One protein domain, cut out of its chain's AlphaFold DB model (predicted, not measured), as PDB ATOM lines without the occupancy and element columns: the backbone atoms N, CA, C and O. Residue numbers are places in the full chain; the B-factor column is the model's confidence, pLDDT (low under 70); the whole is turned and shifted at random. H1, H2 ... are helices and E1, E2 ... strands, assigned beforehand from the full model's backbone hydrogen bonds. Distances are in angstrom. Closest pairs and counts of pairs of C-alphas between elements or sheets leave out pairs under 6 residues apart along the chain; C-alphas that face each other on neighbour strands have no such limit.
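This is residues 3 to 83 of the 114 residues of an uncharacterized protein of Firmicutes bacterium M10-2 (UniProt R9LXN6). A strongly twisted sheet of five strands, E3 E2 E1 E6 E7, makes a wall with two short helices on one side, H1 near the sheet and H2 only grazing it, and the small hairpin E4 and E5 on the other side, with E4 nearer the sheet. From the long link between E2 and E3, residues 36 to 41 stick out. The printed part has 81 residues, with two named helices and seven named strands in the order E1 H1 H2 E2 E3 E4 E5 E6 E7; the class is mixed, helices and strands, and so is the five-stranded sheet, with parallel and antiparallel neighbours. The whole is compact, with a radius of gyration of the C-alphas of 12.0 A and spans of 33 by 29 by 23 A.

E1, residues 3 to 7, is an inner strand. It is parallel to E2, residues 27 to 31, at 25 degrees, with N 29 and O 4 2.7 A apart, within hydrogen-bond range. E1, H1, residues 8 to 11, H2, residues 14 to 22, and E2 form a strand-helix-strand unit, two parallel neighbour strands with helices between, with a right-handed crossover. H1 is on the sheet at a height of 6.9 A, over none of its strands; H2 only grazes the sheet with residues 16 to 20. The helices are close but not clearly touching, with C-alphas 10 and 16 closest at 6.8 A. Every O i to N i+4 pair of H2 is within hydrogen-bond range; H1 is too short for such a pair. Edge strand E3, residues 45 to 48, is parallel to E2, with N 46 and O 28 2.8 A apart. E4, residues 51 to 53, and E5, residues 56 to 58, form a hairpin, with N 58 and O 51 2.8 A apart. The closest C-alphas of E2 and E4, those of Ser 31 and Leu 51, are 5.5 A apart. E6, residues 64 to 69, is antiparallel to E1, with N 5 and O 66 2.7 A apart, and forms a hairpin with edge strand E7, residues 75 to 79, with N 67 and O 76 2.8 A apart.

E1 begins at C-alpha 3, (12.166, 53.691, 93.308), and is 13.5 A long. H1 measures 5.6 A, H2 12.7 A, E2 13.4 A, E3 9.9 A, E4 7.2 A and E5 6.6 A. E6 measures 16.5 A, and E7, 13.5 A, ends at C-alpha 79, (2.159, 42.388, 99.232).

The C-alphas of Ala 36 and Ser 72, the two farthest apart, are 34.1 A apart. The printed part has no cut. The link from E2 to E3, residues 32 to 44, is long; the other links are tight. The mean pLDDT of the printed part is 75.7; it is under 70 at residue 26, residues 32 to 43 and residues 81 to 83.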
ATOM      1  N   ILE A   3      13.378  52.885  93.191       86.69
ATOM      2  CA  ILE A   3      12.166  53.691  93.308       86.69
ATOM      3  C   ILE A   3      11.057  52.776  93.818       86.69
ATOM      4  O   ILE A   3      10.840  51.696  93.265       86.69
ATOM      5  N   ALA A   4      10.390  53.191  94.887       88.75
ATOM      6  CA  ALA A   4       9.161  52.573  95.357       88.75
ATOM      7  C   ALA A   4       7.972  53.096  94.546       88.75
ATOM      8  O   ALA A   4       7.927  54.277  94.235       88.75
ATOM      9  N   LEU A   5       7.006  52.249  94.217       89.62
ATOM     10  CA  LEU A   5       5.726  52.646  93.646       89.62
ATOM     11  C   LEU A   5       4.608  52.011  94.476       89.62
ATOM     12  O   LEU A   5       4.591  50.790  94.623       89.62
ATOM     13  N   LEU A   6       3.709  52.816  95.034       87.62
ATOM     14  CA  LEU A   6       2.673  52.364  95.970       87.62
ATOM     15  C   LEU A   6       1.412  53.216  95.881       87.62
ATOM     16  O   LEU A   6       1.471  54.375  95.483       87.62
ATOM     17  N   ASP A   7       0.278  52.657  96.285       82.12
ATOM     18  CA  ASP A   7      -0.923  53.456  96.520       82.12
ATOM     19  C   ASP A   7      -0.765  54.324  97.777       82.12
ATOM     20  O   ASP A   7      -0.013  53.985  98.697       82.12
ATOM     21  N   VAL A   8      -1.487  55.447  97.815       79.12
ATOM     22  CA  VAL A   8      -1.439  56.415  98.925       79.12
ATOM     23  C   VAL A   8      -1.732  55.787 100.290       79.12
ATOM     24  O   VAL A   8      -1.094  56.160 101.271       79.12
ATOM     25  N   ASP A   9      -2.610  54.783 100.343       78.56
ATOM     26  CA  ASP A   9      -3.014  54.111 101.584       78.56
ATOM     27  C   ASP A   9      -1.836  53.410 102.286       78.56
ATOM     28  O   ASP A   9      -1.800  53.311 103.509       78.56
ATOM     29  N   LEU A  10      -0.816  52.983 101.533       80.50
ATOM     30  CA  LEU A  10       0.369  52.316 102.080       80.50
ATOM     31  C   LEU A  10       1.393  53.278 102.700       80.50
ATOM     32  O   LEU A  10       2.327  52.822 103.359       80.50
ATOM     33  N   LEU A  11       1.269  54.594 102.496       77.12
ATOM     34  CA  LEU A  11       2.214  55.566 103.071       77.12
ATOM     35  C   LEU A  11       2.122  55.654 104.595       77.12
ATOM     36  O   LEU A  11       3.098  56.023 105.259       77.12
ATOM     37  N   GLU A  12       0.945  55.383 105.153       74.81
ATOM     38  CA  GLU A  12       0.722  55.522 106.591       74.81
ATOM     39  C   GLU A  12       1.234  54.310 107.372       74.81
ATOM     40  O   GLU A  12       1.633  54.466 108.532       74.81
ATOM     41  N   GLU A  13       1.353  53.164 106.700       77.69
ATOM     42  CA  GLU A  13       1.763  51.887 107.273       77.69
ATOM     43  C   GLU A  13       3.201  51.910 107.808       77.69
ATOM     44  O   GLU A  13       4.172  52.238 107.117       77.69
ATOM     45  N   GLU A  14       3.360  51.520 109.074       77.06
ATOM     46  CA  GLU A  14       4.656  51.520 109.758       77.06
ATOM     47  C   GLU A  14       5.643  50.531 109.121       77.06
ATOM     48  O   GLU A  14       6.825  50.847 108.951       77.06
ATOM     49  N   VAL A  15       5.142  49.376 108.674       73.00
ATOM     50  CA  VAL A  15       5.942  48.348 107.995       73.00
ATOM     51  C   VAL A  15       6.568  48.869 106.696       73.00
ATOM     52  O   VAL A  15       7.717  48.557 106.385       73.00
ATOM     53  N   VAL A  16       5.868  49.741 105.963       76.88
ATOM     54  CA  VAL A  16       6.372  50.337 104.715       76.88
ATOM     55  C   VAL A  16       7.489  51.339 105.009       76.88
ATOM     56  O   VAL A  16       8.505  51.364 104.308       76.88
ATOM     57  N   LYS A  17       7.356  52.122 106.088       75.56
ATOM     58  CA  LYS A  17       8.395  53.068 106.528       75.56
ATOM     59  C   LYS A  17       9.682  52.349 106.930       75.56
ATOM     60  O   LYS A  17      10.761  52.770 106.511       75.56
ATOM     61  N   GLN A  18       9.574  51.257 107.689       75.25
ATOM     62  CA  GLN A  18      10.723  50.421 108.058       75.25
ATOM     63  C   GLN A  18      11.374  49.804 106.811       75.25
ATOM     64  O   GLN A  18      12.585  49.921 106.614       75.25
ATOM     65  N   PHE A  19      10.562  49.270 105.894       80.06
ATOM     66  CA  PHE A  19      11.042  48.689 104.641       80.06
ATOM     67  C   PHE A  19      11.856  49.681 103.790       80.06
ATOM     68  O   PHE A  19      12.872  49.313 103.194       80.06
ATOM     69  N   PHE A  20      11.446  50.954 103.732       79.94
ATOM     70  CA  PHE A  20      12.167  51.984 102.973       79.94
ATOM     71  C   PHE A  20      13.560  52.255 103.544       79.94
ATOM     72  O   PHE A  20      14.522  52.377 102.774       79.94
ATOM     73  N   GLN A  21      13.672  52.289 104.874       73.25
ATOM     74  CA  GLN A  21      14.942  52.474 105.578       73.25
ATOM     75  C   GLN A  21      15.886  51.287 105.347       73.25
ATOM     76  O   GLN A  21      17.045  51.484 104.985       73.25
ATOM     77  N   GLU A  22      15.387  50.055 105.470       79.19
ATOM     78  CA  GLU A  22      16.190  48.836 105.295       79.19
ATOM     79  C   GLU A  22      16.700  48.644 103.861       79.19
ATOM     80  O   GLU A  22      17.796  48.126 103.631       79.19
ATOM     81  N   ARG A  23      15.900  49.041 102.863       74.69
ATOM     82  CA  ARG A  23      16.186  48.766 101.446       74.69
ATOM     83  C   ARG A  23      16.904  49.903 100.719       74.69
ATOM     84  O   ARG A  23      17.162  49.750  99.518       74.69
ATOM     85  N   ASN A  24      17.260  50.981 101.428       73.56
ATOM     86  CA  ASN A  24      17.904  52.185 100.888       73.56
ATOM     87  C   ASN A  24      17.161  52.720  99.647       73.56
ATOM     88  O   ASN A  24      17.729  52.854  98.556       73.56
ATOM     89  N   ILE A  25      15.847  52.904  99.793       78.31
ATOM     90  CA  ILE A  25      14.973  53.402  98.726       78.31
ATOM     91  C   ILE A  25      15.105  54.922  98.672       78.31
ATOM     92  O   ILE A  25      14.887  55.601  99.667       78.31
ATOM     93  N   ALA A  26      15.478  55.441  97.502       68.00
ATOM     94  CA  ALA A  26      15.821  56.851  97.338       68.00
ATOM     95  C   ALA A  26      14.607  57.742  97.054       68.00
ATOM     96  O   ALA A  26      14.692  58.940  97.251       68.00
ATOM     97  N   CYS A  27      13.516  57.176  96.530       80.75
ATOM     98  CA  CYS A  27      12.325  57.913  96.116       80.75
ATOM     99  C   CYS A  27      11.114  56.982  96.074       80.75
ATOM    100  O   CYS A  27      11.262  55.792  95.778       80.75
ATOM    101  N   ALA A  28       9.921  57.529  96.307       85.00
ATOM    102  CA  ALA A  28       8.659  56.829  96.116       85.00
ATOM    103  C   ALA A  28       7.726  57.591  95.165       85.00
ATOM    104  O   ALA A  28       7.584  58.808  95.255       85.00
ATOM    105  N   ILE A  29       7.080  56.861  94.263       84.75
ATOM    106  CA  ILE A  29       5.993  57.328  93.413       84.75
ATOM    107  C   ILE A  29       4.694  56.808  93.999       84.75
ATOM    108  O   ILE A  29       4.531  55.609  94.209       84.75
ATOM    109  N   VAL A  30       3.771  57.715  94.265       83.56
ATOM    110  CA  VAL A  30       2.537  57.405  94.967       83.56
ATOM    111  C   VAL A  30       1.369  57.583  94.008       83.56
ATOM    112  O   VAL A  30       1.176  58.675  93.473       83.56
ATOM    113  N   SER A  31       0.613  56.505  93.792       77.94
ATOM    114  CA  SER A  31      -0.648  56.525  93.048       77.94
ATOM    115  C   SER A  31      -1.729  57.133  93.925       77.94
ATOM    116  O   SER A  31      -2.081  56.583  94.975       77.94
ATOM    117  N   GLY A  32      -2.220  58.297  93.511       69.75
ATOM    118  CA  GLY A  32      -3.280  59.015  94.203       69.75
ATOM    119  C   GLY A  32      -3.193  60.522  94.008       69.75
ATOM    120  O   GLY A  32      -2.121  61.088  93.782       69.75
ATOM    121  N   MET A  33      -4.338  61.195  94.138       60.88
ATOM    122  CA  MET A  33      -4.360  62.654  94.189       60.88
ATOM    123  C   MET A  33      -3.561  63.119  95.401       60.88
ATOM    124  O   MET A  33      -3.768  62.608  96.502       60.88
ATOM    125  N   LYS A  34      -2.655  64.083  95.175       55.22
ATOM    126  CA  LYS A  34      -1.783  64.675  96.196       55.22
ATOM    127  C   LYS A  34      -2.616  64.926  97.453       55.22
ATOM    128  O   LYS A  34      -3.490  65.798  97.427       55.22
ATOM    129  N   PRO A  35      -2.410  64.167  98.532       52.44
ATOM    130  CA  PRO A  35      -3.183  64.413  99.717       52.44
ATOM    131  C   PRO A  35      -2.677  65.752 100.284       52.44
ATOM    132  O   PRO A  35      -1.571  66.194  99.958       52.44
ATOM    133  N   ALA A  36      -3.487  66.450 101.081       50.06
ATOM    134  CA  ALA A  36      -3.144  67.748 101.677       50.06
ATOM    135  C   ALA A  36      -2.040  67.627 102.760       50.06
ATOM    136  O   ALA A  36      -2.181  68.101 103.884       50.06
ATOM    137  N   TYR A  37      -0.946  66.938 102.440       46.97
ATOM    138  CA  TYR A  37       0.170  66.608 103.310       46.97
ATOM    139  C   TYR A  37       1.305  67.588 103.027       46.97
ATOM    140  O   TYR A  37       2.368  67.224 102.537       46.97
ATOM    141  N   ASP A  38       1.116  68.839 103.441       43.19
ATOM    142  CA  ASP A  38       2.212  69.800 103.644       43.19
ATOM    143  C   ASP A  38       3.077  69.433 104.878       43.19
ATOM    144  O   ASP A  38       3.640  70.298 105.546       43.19
ATOM    145  N   ARG A  39       3.155  68.147 105.261       41.75
ATOM    146  CA  ARG A  39       3.723  67.715 106.553       41.75
ATOM    147  C   ARG A  39       4.613  66.474 106.527       41.75
ATOM    148  O   ARG A  39       5.014  66.022 107.595       41.75
ATOM    149  N   ILE A  40       4.992  65.954 105.361       46.31
ATOM    150  CA  ILE A  40       6.072  64.960 105.289       46.31
ATOM    151  C   ILE A  40       7.292  65.662 104.696       46.31
ATOM    152  O   ILE A  40       7.443  65.774 103.486       46.31
ATOM    153  N   GLY A  41       8.138  66.199 105.573       44.00
ATOM    154  CA  GLY A  41       9.394  66.867 105.225       44.00
ATOM    155  C   GLY A  41      10.485  65.914 104.722       44.00
ATOM    156  O   GLY A  41      11.615  66.001 105.191       44.00
ATOM    157  N   SER A  42      10.166  65.001 103.801       49.25
ATOM    158  CA  SER A  42      11.144  64.140 103.130       49.25
ATOM    159  C   SER A  42      11.048  64.338 101.622       49.25
ATOM    160  O   SER A  42      10.000  64.116 101.020       49.25
ATOM    161  N   THR A  43      12.150  64.764 101.028       51.75
ATOM    162  CA  THR A  43      12.286  65.343  99.689       51.75
ATOM    163  C   THR A  43      11.993  64.404  98.506       51.75
ATOM    164  O   THR A  43      12.169  64.829  97.373       51.75
ATOM    165  N   ASP A  44      11.504  63.176  98.706       74.25
ATOM    166  CA  ASP A  44      11.523  62.149  97.651       74.25
ATOM    167  C   ASP A  44      10.186  61.399  97.451       74.25
ATOM    168  O   ASP A  44      10.172  60.206  97.144       74.25
ATOM    169  N   LEU A  45       9.044  62.079  97.625       78.94
ATOM    170  CA  LEU A  45       7.714  61.558  97.264       78.94
ATOM    171  C   LEU A  45       7.158  62.279  96.028       78.94
ATOM    172  O   LEU A  45       7.017  63.502  96.021       78.94
ATOM    173  N   ILE A  46       6.790  61.519  94.999       81.88
ATOM    174  CA  ILE A  46       6.224  62.027  93.742       81.88
ATOM    175  C   ILE A  46       4.812  61.463  93.582       81.88
ATOM    176  O   ILE A  46       4.642  60.260  93.433       81.88
ATOM    177  N   PHE A  47       3.796  62.320  93.576       81.31
ATOM    178  CA  PHE A  47       2.405  61.899  93.372       81.31
ATOM    179  C   PHE A  47       2.049  61.908  91.888       81.31
ATOM    180  O   PHE A  47       2.366  62.872  91.185       81.31
ATOM    181  N   GLN A  48       1.411  60.839  91.418       81.19
ATOM    182  CA  GLN A  48       0.982  60.668  90.029       81.19
ATOM    183  C   GLN A  48      -0.354  59.919  89.986       81.19
ATOM    184  O   GLN A  48      -0.685  59.173  90.906       81.19
ATOM    185  N   ASP A  49      -1.107  60.086  88.899       78.69
ATOM    186  CA  ASP A  49      -2.371  59.363  88.697       78.69
ATOM    187  C   ASP A  49      -2.146  57.874  88.372       78.69
ATOM    188  O   ASP A  49      -2.998  57.035  88.648       78.69
ATOM    189  N   GLU A  50      -0.987  57.534  87.801       80.50
ATOM    190  CA  GLU A  50      -0.589  56.165  87.467       80.50
ATOM    191  C   GLU A  50       0.727  55.797  88.171       80.50
ATOM    192  O   GLU A  50       1.627  56.627  88.316       80.50
ATOM    193  N   LEU A  51       0.888  54.522  88.551       84.19
ATOM    194  CA  LEU A  51       2.180  53.991  89.001       84.19
ATOM    195  C   LEU A  51       3.100  53.804  87.790       84.19
ATOM    196  O   LEU A  51       3.125  52.734  87.177       84.19
ATOM    197  N   ALA A  52       3.851  54.842  87.436       83.62
ATOM    198  CA  ALA A  52       4.744  54.821  86.283       83.62
ATOM    199  C   ALA A  52       6.136  55.394  86.589       83.62
ATOM    200  O   ALA A  52       6.285  56.351  87.345       83.62
ATOM    201  N   VAL A  53       7.163  54.806  85.966       84.38
ATOM    202  CA  VAL A  53       8.549  55.304  85.946       84.38
ATOM    203  C   VAL A  53       9.052  55.228  84.510       84.38
ATOM    204  O   VAL A  53       9.169  54.136  83.957       84.38
ATOM    205  N   ASN A  54       9.418  56.370  83.925       84.06
ATOM    206  CA  ASN A  54       9.840  56.468  82.524       84.06
ATOM    207  C   ASN A  54       8.785  55.846  81.578       84.06
ATOM    208  O   ASN A  54       7.628  56.258  81.592       84.06
ATOM    209  N   GLU A  55       9.166  54.858  80.766       82.19
ATOM    210  CA  GLU A  55       8.280  54.101  79.877       82.19
ATOM    211  C   GLU A  55       7.506  52.961  80.570       82.19
ATOM    212  O   GLU A  55       6.580  52.398  79.983       82.19
ATOM    213  N   TYR A  56       7.858  52.613  81.813       80.94
ATOM    214  CA  TYR A  56       7.271  51.485  82.532       80.94
ATOM    215  C   TYR A  56       6.016  51.907  83.283       80.94
ATOM    216  O   TYR A  56       6.056  52.793  84.138       80.94
ATOM    217  N   ARG A  57       4.909  51.219  83.000       82.88
ATOM    218  CA  ARG A  57       3.630  51.401  83.687       82.88
ATOM    219  C   ARG A  57       3.277  50.149  84.461       82.88
ATOM    220  O   ARG A  57       3.337  49.039  83.931       82.88
ATOM    221  N   PHE A  58       2.865  50.342  85.701       82.94
ATOM    222  CA  PHE A  58       2.502  49.264  86.594       82.94
ATOM    223  C   PHE A  58       1.036  49.376  86.967       82.94
ATOM    224  O   PHE A  58       0.529  50.433  87.331       82.94
ATOM    225  N   ARG A  59       0.343  48.242  86.916       79.38
ATOM    226  CA  ARG A  59      -1.021  48.166  87.423       79.38
ATOM    227  C   ARG A  59      -0.992  48.266  88.947       79.38
ATOM    228  O   ARG A  59      -0.367  47.410  89.582       79.38
ATOM    229  N   SER A  60      -1.692  49.254  89.499       75.44
ATOM    230  CA  SER A  60      -1.962  49.340  90.936       75.44
ATOM    231  C   SER A  60      -2.724  48.095  91.405       75.44
ATOM    232  O   SER A  60      -3.629  47.591  90.725       75.44
ATOM    233  N   VAL A  61      -2.283  47.553  92.536       78.06
ATOM    234  CA  VAL A  61      -2.929  46.445  93.236       78.06
ATOM    235  C   VAL A  61      -2.996  46.841  94.709       78.06
ATOM    236  O   VAL A  61      -1.936  47.143  95.267       78.06
ATOM    237  N   PRO A  62      -4.191  46.805  95.335       75.62
ATOM    238  CA  PRO A  62      -4.363  47.205  96.725       75.62
ATOM    239  C   PRO A  62      -3.374  46.508  97.656       75.62
ATOM    240  O   PRO A  62      -3.098  45.316  97.496       75.62
ATOM    241  N   TYR A  63      -2.864  47.264  98.627       76.00
ATOM    242  CA  TYR A  63      -1.894  46.804  99.622       76.00
ATOM    243  C   TYR A  63      -0.622  46.182  99.024       76.00
ATOM    244  O   TYR A  63       0.000  45.309  99.627       76.00
ATOM    245  N   SER A  64      -0.204  46.621  97.834       80.94
ATOM    246  CA  SER A  64       1.071  46.211  97.248       80.94
ATOM    247  C   SER A  64       2.023  47.375  96.984       80.94
ATOM    248  O   SER A  64       1.622  48.480  96.628       80.94
ATOM    249  N   LEU A  65       3.312  47.090  97.127       86.75
ATOM    250  CA  LEU A  65       4.423  47.992  96.847       86.75
ATOM    251  C   LEU A  65       5.272  47.394  95.737       86.75
ATOM    252  O   LEU A  65       5.620  46.215  95.773       86.75
ATOM    253  N   ILE A  66       5.680  48.209  94.780       87.88
ATOM    254  CA  ILE A  66       6.596  47.809  93.718       87.88
ATOM    255  C   ILE A  66       7.932  48.492  93.954       87.88
ATOM    256  O   ILE A  66       7.996  49.704  94.108       87.88
ATOM    257  N   ILE A  67       9.013  47.723  93.952       88.94
ATOM    258  CA  ILE A  67      10.373  48.254  93.956       88.94
ATOM    259  C   ILE A  67      10.946  48.101  92.561       88.94
ATOM    260  O   ILE A  67      11.155  46.978  92.108       88.94
ATOM    261  N   PHE A  68      11.215  49.227  91.909       86.94
ATOM    262  CA  PHE A  68      11.830  49.303  90.591       86.94
ATOM    263  C   PHE A  68      13.301  49.719  90.715       86.94
ATOM    264  O   PHE A  68      13.613  50.786  91.251       86.94
ATOM    265  N   ASP A  69      14.224  48.894  90.218       87.19
ATOM    266  CA  ASP A  69      15.634  49.259  90.098       87.19
ATOM    267  C   ASP A  69      15.901  49.891  88.731       87.19
ATOM    268  O   ASP A  69      15.999  49.220  87.707       87.19
ATOM    269  N   THR A  70      16.094  51.206  88.728       83.44
ATOM    270  CA  THR A  70      16.371  51.995  87.515       83.44
ATOM    271  C   THR A  70      17.620  51.563  86.747       83.44
ATOM    272  O   THR A  70      17.706  51.830  85.550       83.44
ATOM    273  N   ARG A  71      18.603  50.918  87.397       85.69
ATOM    274  CA  ARG A  71      19.848  50.505  86.730       85.69
ATOM    275  C   ARG A  71      19.657  49.204  85.964       85.69
ATOM    276  O   ARG A  71      20.118  49.088  84.834       85.69
ATOM    277  N   SER A  72      19.039  48.224  86.610       85.19
ATOM    278  CA  SER A  72      18.867  46.883  86.053       85.19
ATOM    279  C   SER A  72      17.539  46.721  85.311       85.19
ATOM    280  O   SER A  72      17.365  45.742  84.594       85.19
ATOM    281  N   ARG A  73      16.621  47.687  85.468       81.62
ATOM    282  CA  ARG A  73      15.239  47.679  84.964       81.62
ATOM    283  C   ARG A  73      14.389  46.521  85.498       81.62
ATOM    284  O   ARG A  73      13.286  46.295  85.013       81.62
ATOM    285  N   TYR A  74      14.872  45.823  86.526       84.81
ATOM    286  CA  TYR A  74      14.100  44.814  87.236       84.81
ATOM    287  C   TYR A  74      13.168  45.460  88.249       84.81
ATOM    288  O   TYR A  74      13.497  46.469  88.880       84.81
ATOM    289  N   TRP A  75      12.026  44.819  88.459       85.69
ATOM    290  CA  TRP A  75      11.090  45.199  89.498       85.69
ATOM    291  C   TRP A  75      10.583  43.993  90.269       85.69
ATOM    292  O   TRP A  75      10.543  42.872  89.765       85.69
ATOM    293  N   LYS A  76      10.187  44.243  91.515       84.44
ATOM    294  CA  LYS A  76       9.568  43.244  92.381       84.44
ATOM    295  C   LYS A  76       8.388  43.856  93.112       84.44
ATOM    296  O   LYS A  76       8.477  44.993  93.571       84.44
ATOM    297  N   ARG A  77       7.300  43.098  93.217       85.19
ATOM    298  CA  ARG A  77       6.121  43.475  93.992       85.19
ATOM    299  C   ARG A  77       6.128  42.764  95.338       85.19
ATOM    300  O   ARG A  77       6.399  41.569  95.399       85.19
ATOM    301  N   TYR A  78       5.810  43.520  96.373       81.00
ATOM    302  CA  TYR A  78       5.607  43.080  97.743       81.00
ATOM    303  C   TYR A  78       4.138  43.293  98.086       81.00
ATOM    304  O   TYR A  78       3.545  44.281  97.654       81.00
ATOM    305  N   TYR A  79       3.558  42.359  98.825       79.44
ATOM    306  CA  TYR A  79       2.159  42.388  99.232       79.44
ATOM    307  C   TYR A  79       2.129  42.525 100.751       79.44
ATOM    308  O   TYR A  79       2.699  41.690 101.441       79.44
ATOM    309  N   PHE A  80       1.503  43.577 101.258       72.81
ATOM    310  CA  PHE A  80       1.364  43.837 102.687       72.81
ATOM    311  C   PHE A  80      -0.068  43.528 103.120       72.81
ATOM    312  O   PHE A  80      -0.994  43.676 102.329       72.81
ATOM    313  N   HIS A  81      -0.259  43.076 104.361       65.44
ATOM    314  CA  HIS A  81      -1.572  42.864 105.004       65.44
ATOM    315  C   HIS A  81      -2.556  41.903 104.306       65.44
ATOM    316  O   HIS A  81      -3.656  41.682 104.805       65.44
ATOM    317  N   LEU A  82      -2.174  41.301 103.178       59.81
ATOM    318  CA  LEU A  82      -2.968  40.298 102.468       59.81
ATOM    319  C   LEU A  82      -2.677  38.878 102.961       59.81
ATOM    320  O   LEU A  82      -3.509  37.991 102.785       59.81
ATOM    321  N   PHE A  83      -1.509  38.674 103.572       61.50
ATOM    322  CA  PHE A  83      -0.977  37.373 103.952       61.50
ATOM    323  C   PHE A  83      -0.118  37.506 105.218       61.50
ATOM    324  O   PHE A  83       0.368  38.600 105.517       61.50
TER     325      PHE A  83